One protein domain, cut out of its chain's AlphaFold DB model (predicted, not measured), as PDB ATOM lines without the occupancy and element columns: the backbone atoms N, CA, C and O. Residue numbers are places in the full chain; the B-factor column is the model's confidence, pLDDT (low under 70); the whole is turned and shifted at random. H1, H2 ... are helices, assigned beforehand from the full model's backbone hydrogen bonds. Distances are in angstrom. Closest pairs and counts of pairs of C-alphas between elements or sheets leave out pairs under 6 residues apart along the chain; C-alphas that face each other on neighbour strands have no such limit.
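Overview. This is residues 221 to 229 and 239 to 275 of the 341 residues of the protein "DUF772 domain-containing protein" of Phytohabitans flavus (UniProt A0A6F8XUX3). One long helix, H2, makes the whole length of a rod, and a short helix, H1, packs on it along residues 240 to 251. The far part of H2, residues 255 to 275, sticks out alone. The printed part has 46 residues with two named helices, H1 then H2, and no named strand, and its class is all helix. It is extended, with a radius of gyration of the C-alphas of 16.6 A and spans of 54 by 14 by 8 A.

Along the chain. Find C-alpha 221 at (157.396, 117.522, 146.083); from there H1 takes residues 221 to 229. After the cut, find C-alpha 239 at (166.364, 125.977, 156.191), where H2 begins; it takes residues 239 to 275, 54.3 A from first to last C-alpha, and ends at C-alpha 275 at (150.142, 85.513, 123.881).

Arrangement. H1 and H2 touch, H2 with residues 240 to 251 alone; look at the C-alphas of Ala 221 and Leu 247, their closest, 5.9 A apart. They run opposite ways at a shallow tilt of 34 degrees, only just short of steep. In H1 and H2 every O i to N i+4 pair is within hydrogen-bond range.

Size, cuts and confidence. The C-alphas of Ala 239 and Ala 275 are the two farthest apart, at 54.3 A. Residues 230 to 238 are not printed, and C-alphas 229 and 239 are 12.3 A apart across the cut. The mean pLDDT of the printed part is 79.3, and no printed residue is under 70.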
ATOM      1  N   ALA A 221     156.061 117.284 146.629       78.50
ATOM      2  CA  ALA A 221     157.396 117.522 146.083       78.50
ATOM      3  C   ALA A 221     157.446 118.787 145.208       78.50
ATOM      4  O   ALA A 221     158.436 119.514 145.242       78.50
ATOM      5  N   LEU A 222     156.378 119.058 144.448       78.88
ATOM      6  CA  LEU A 222     156.231 120.294 143.677       78.88
ATOM      7  C   LEU A 222     156.123 121.513 144.600       78.88
ATOM      8  O   LEU A 222     156.873 122.468 144.419       78.88
ATOM      9  N   ALA A 223     155.286 121.441 145.638       82.00
ATOM     10  CA  ALA A 223     155.159 122.516 146.623       82.00
ATOM     11  C   ALA A 223     156.495 122.829 147.325       82.00
ATOM     12  O   ALA A 223     156.879 123.990 147.430       82.00
ATOM     13  N   LEU A 224     157.251 121.799 147.730       79.75
ATOM     14  CA  LEU A 224     158.585 121.966 148.323       79.75
ATOM     15  C   LEU A 224     159.588 122.602 147.347       79.75
ATOM     16  O   LEU A 224     160.423 123.407 147.756       79.75
ATOM     17  N   ALA A 225     159.515 122.262 146.056       78.25
ATOM     18  CA  ALA A 225     160.363 122.871 145.033       78.25
ATOM     19  C   ALA A 225     160.049 124.366 144.844       78.25
ATOM     20  O   ALA A 225     160.978 125.171 144.735       78.25
ATOM     21  N   ASP A 226     158.767 124.739 144.860       81.00
ATOM     22  CA  ASP A 226     158.323 126.135 144.787       81.00
ATOM     23  C   ASP A 226     158.740 126.926 146.037       81.00
ATOM     24  O   ASP A 226     159.269 128.037 145.926       81.00
ATOM     25  N   GLU A 227     158.594 126.342 147.232       80.06
ATOM     26  CA  GLU A 227     159.069 126.933 148.489       80.06
ATOM     27  C   GLU A 227     160.588 127.158 148.469       80.06
ATOM     28  O   GLU A 227     161.065 128.251 148.785       80.06
ATOM     29  N   LEU A 228     161.364 126.165 148.026       76.88
ATOM     30  CA  LEU A 228     162.814 126.283 147.875       76.88
ATOM     31  C   LEU A 228     163.202 127.385 146.871       76.88
ATOM     32  O   LEU A 228     164.184 128.105 147.088       76.88
ATOM     33  N   ALA A 229     162.455 127.541 145.776       77.06
ATOM     34  CA  ALA A 229     162.671 128.605 144.795       77.06
ATOM     35  C   ALA A 229     162.337 130.001 145.359       77.06
ATOM     36  O   ALA A 229     162.989 130.988 145.002       77.06
ATOM     37  N   ALA A 239     167.741 126.235 156.623       74.81
ATOM     38  CA  ALA A 239     166.364 125.977 156.191       74.81
ATOM     39  C   ALA A 239     166.297 125.562 154.714       74.81
ATOM     40  O   ALA A 239     165.558 124.647 154.365       74.81
ATOM     41  N   ARG A 240     167.116 126.188 153.858       78.25
ATOM     42  CA  ARG A 240     167.241 125.812 152.444       78.25
ATOM     43  C   ARG A 240     167.797 124.394 152.288       78.25
ATOM     44  O   ARG A 240     167.282 123.648 151.468       78.25
ATOM     45  N   GLN A 241     168.793 124.019 153.093       82.50
ATOM     46  CA  GLN A 241     169.349 122.665 153.080       82.50
ATOM     47  C   GLN A 241     168.300 121.621 153.482       82.50
ATOM     48  O   GLN A 241     168.145 120.637 152.776       82.50
ATOM     49  N   ARG A 242     167.507 121.872 154.535       81.88
ATOM     50  CA  ARG A 242     166.419 120.962 154.944       81.88
ATOM     51  C   ARG A 242     165.390 120.738 153.832       81.88
ATOM     52  O   ARG A 242     165.051 119.599 153.541       81.88
ATOM     53  N   LEU A 243     164.937 121.814 153.182       79.81
ATOM     54  CA  LEU A 243     164.007 121.725 152.048       79.81
ATOM     55  C   LEU A 243     164.624 120.985 150.851       79.81
ATOM     56  O   LEU A 243     163.932 120.236 150.165       79.81
ATOM     57  N   GLN A 244     165.922 121.178 150.604       80.56
ATOM     58  CA  GLN A 244     166.652 120.481 149.547       80.56
ATOM     59  C   GLN A 244     166.743 118.973 149.830       80.56
ATOM     60  O   GLN A 244     166.422 118.175 148.952       80.56
ATOM     61  N   ASP A 245     167.097 118.589 151.057       84.69
ATOM     62  CA  ASP A 245     167.185 117.188 151.477       84.69
ATOM     63  C   ASP A 245     165.810 116.490 151.375       84.69
ATOM     64  O   ASP A 245     165.705 115.359 150.889       84.69
ATOM     65  N   GLU A 246     164.726 117.177 151.761       83.00
ATOM     66  CA  GLU A 246     163.350 116.676 151.616       83.00
ATOM     67  C   GLU A 246     162.924 116.528 150.147       83.00
ATOM     68  O   GLU A 246     162.308 115.521 149.772       83.00
ATOM     69  N   LEU A 247     163.277 117.493 149.293       79.75
ATOM     70  CA  LEU A 247     163.006 117.441 147.856       79.75
ATOM     71  C   LEU A 247     163.740 116.271 147.188       79.75
ATOM     72  O   LEU A 247     163.153 115.558 146.367       79.75
ATOM     73  N   ASP A 248     165.000 116.043 147.543       83.25
ATOM     74  CA  ASP A 248     165.805 114.961 146.979       83.25
ATOM     75  C   ASP A 248     165.304 113.585 147.451       83.25
ATOM     76  O   ASP A 248     165.166 112.665 146.636       83.25
ATOM     77  N   ALA A 249     164.878 113.461 148.713       82.69
ATOM     78  CA  ALA A 249     164.191 112.267 149.210       82.69
ATOM     79  C   ALA A 249     162.860 112.002 148.470       82.69
ATOM     80  O   ALA A 249     162.541 110.858 148.112       82.69
ATOM     81  N   ALA A 250     162.082 113.053 148.188       77.00
ATOM     82  CA  ALA A 250     160.839 112.940 147.429       77.00
ATOM     83  C   ALA A 250     161.090 112.518 145.968       77.00
ATOM     84  O   ALA A 250     160.414 111.612 145.463       77.00
ATOM     85  N   ARG A 251     162.104 113.096 145.311       79.62
ATOM     86  CA  ARG A 251     162.538 112.734 143.949       79.62
ATOM     87  C   ARG A 251     163.007 111.289 143.857       79.62
ATOM     88  O   ARG A 251     162.597 110.585 142.931       79.62
ATOM     89  N   HIS A 252     163.804 110.831 144.821       81.81
ATOM     90  CA  HIS A 252     164.271 109.448 144.887       81.81
ATOM     91  C   HIS A 252     163.094 108.468 144.995       81.81
ATOM     92  O   HIS A 252     162.985 107.515 144.220       81.81
ATOM     93  N   SER A 253     162.131 108.757 145.874       74.56
ATOM     94  CA  SER A 253     160.920 107.942 145.979       74.56
ATOM     95  C   SER A 253     160.084 107.943 144.696       74.56
ATOM     96  O   SER A 253     159.534 106.901 144.337       74.56
ATOM     97  N   ALA A 254     159.963 109.079 144.006       72.31
ATOM     98  CA  ALA A 254     159.237 109.163 142.741       72.31
ATOM     99  C   ALA A 254     159.947 108.393 141.613       72.31
ATOM    100  O   ALA A 254     159.288 107.805 140.755       72.31
ATOM    101  N   ALA A 255     161.283 108.373 141.600       76.69
ATOM    102  CA  ALA A 255     162.069 107.560 140.673       76.69
ATOM    103  C   ALA A 255     161.855 106.058 140.918       76.69
ATOM    104  O   ALA A 255     161.579 105.325 139.971       76.69
ATOM    105  N   HIS A 256     161.862 105.619 142.180       79.56
ATOM    106  CA  HIS A 256     161.583 104.227 142.543       79.56
ATOM    107  C   HIS A 256     160.173 103.780 142.115       79.56
ATOM    108  O   HIS A 256     159.995 102.700 141.555       79.56
ATOM    109  N   ILE A 257     159.153 104.621 142.333       72.69
ATOM    110  CA  ILE A 257     157.780 104.334 141.884       72.69
ATOM    111  C   ILE A 257     157.720 104.231 140.354       72.69
ATOM    112  O   ILE A 257     157.103 103.302 139.836       72.69
ATOM    113  N   ARG A 258     158.373 105.148 139.628       74.31
ATOM    114  CA  ARG A 258     158.434 105.111 138.157       74.31
ATOM    115  C   ARG A 258     159.108 103.842 137.639       74.31
ATOM    116  O   ARG A 258     158.555 103.217 136.744       74.31
ATOM    117  N   ALA A 259     160.225 103.428 138.236       77.62
ATOM    118  CA  ALA A 259     160.908 102.187 137.877       77.62
ATOM    119  C   ALA A 259     160.008 100.957 138.088       77.62
ATOM    120  O   ALA A 259     159.873 100.134 137.189       77.62
ATOM    121  N   ALA A 260     159.302 100.879 139.222       76.06
ATOM    122  CA  ALA A 260     158.370  99.783 139.498       76.06
ATOM    123  C   ALA A 260     157.155  99.761 138.547       76.06
ATOM    124  O   ALA A 260     156.637  98.694 138.215       76.06
ATOM    125  N   VAL A 261     156.670 100.932 138.112       74.81
ATOM    126  CA  VAL A 261     155.600 101.031 137.103       74.81
ATOM    127  C   VAL A 261     156.106 100.593 135.730       74.81
ATOM    128  O   VAL A 261     155.404  99.840 135.060       74.81
ATOM    129  N   GLN A 262     157.308 101.026 135.340       72.62
ATOM    130  CA  GLN A 262     157.921 100.653 134.068       72.62
ATOM    131  C   GLN A 262     158.164  99.144 133.997       72.62
ATOM    132  O   GLN A 262     157.711  98.513 133.053       72.62
ATOM    133  N   GLN A 263     158.726  98.548 135.052       79.06
ATOM    134  CA  GLN A 263     158.926  97.102 135.137       79.06
ATOM    135  C   GLN A 263     157.615  96.328 134.918       79.06
ATOM    136  O   GLN A 263     157.569  95.391 134.128       79.06
ATOM    137  N   LYS A 264     156.512  96.752 135.552       76.31
ATOM    138  CA  LYS A 264     155.194  96.125 135.340       76.31
ATOM    139  C   LYS A 264     154.642  96.330 133.930       76.31
ATOM    140  O   LYS A 264     153.867  95.500 133.456       76.31
ATOM    141  N   ALA A 265     154.959  97.452 133.290       71.81
ATOM    142  CA  ALA A 265     154.585  97.694 131.901       71.81
ATOM    143  C   ALA A 265     155.364  96.762 130.964       71.81
ATOM    144  O   ALA A 265     154.755  96.155 130.086       71.81
ATOM    145  N   ASP A 266     156.659  96.579 131.215       81.62
ATOM    146  CA  ASP A 266     157.533  95.689 130.452       81.62
ATOM    147  C   ASP A 266     157.113  94.219 130.631       81.62
ATOM    148  O   ASP A 266     156.953  93.498 129.649       81.62
ATOM    149  N   GLU A 267     156.813  93.787 131.863       84.81
ATOM    150  CA  GLU A 267     156.255  92.458 132.171       84.81
ATOM    151  C   GLU A 267     154.925  92.197 131.447       84.81
ATOM    152  O   GLU A 267     154.660  91.093 130.974       84.81
ATOM    153  N   ARG A 268     154.061  93.211 131.327       81.75
ATOM    154  CA  ARG A 268     152.826  93.082 130.542       81.75
ATOM    155  C   ARG A 268     153.110  93.028 129.049       81.75
ATOM    156  O   ARG A 268     152.475  92.244 128.351       81.75
ATOM    157  N   ALA A 269     154.037  93.841 128.551       79.56
ATOM    158  CA  ALA A 269     154.413  93.835 127.144       79.56
ATOM    159  C   ALA A 269     154.967  92.466 126.722       79.56
ATOM    160  O   ALA A 269     154.576  91.953 125.673       79.56
ATOM    161  N   THR A 270     155.787  91.829 127.566       87.19
ATOM    162  CA  THR A 270     156.287  90.468 127.319       87.19
ATOM    163  C   THR A 270     155.165  89.428 127.351       87.19
ATOM    164  O   THR A 270     155.103  88.590 126.454       87.19
ATOM    165  N   GLN A 271     154.223  89.516 128.296       83.31
ATOM    166  CA  GLN A 271     153.036  88.645 128.331       83.31
ATOM    167  C   GLN A 271     152.152  88.795 127.083       83.31
ATOM    168  O   GLN A 271     151.706  87.799 126.517       83.31
ATOM    169  N   HIS A 272     151.916  90.027 126.627       80.75
ATOM    170  CA  HIS A 272     151.160  90.296 125.403       80.75
ATOM    171  C   HIS A 272     151.880  89.776 124.155       80.75
ATOM    172  O   HIS A 272     151.228  89.198 123.285       80.75
ATOM    173  N   ALA A 273     153.202  89.943 124.071       82.06
ATOM    174  CA  ALA A 273     154.003  89.416 122.970       82.06
ATOM    175  C   ALA A 273     153.975  87.877 122.927       82.06
ATOM    176  O   ALA A 273     153.794  87.301 121.855       82.06
ATOM    177  N   ALA A 274     154.077  87.215 124.085       85.12
ATOM    178  CA  ALA A 274     153.972  85.760 124.196       85.12
ATOM    179  C   ALA A 274     152.581  85.245 123.785       85.12
ATOM    180  O   ALA A 274     152.475  84.334 122.969       85.12
ATOM    181  N   ALA A 275     151.505  85.878 124.268       83.12
ATOM    182  CA  ALA A 275     150.142  85.513 123.881       83.12
ATOM    183  C   ALA A 275     149.889  85.700 122.375       83.12
ATOM    184  O   ALA A 275     149.255  84.852 121.746       83.12
TER     185      ALA A 275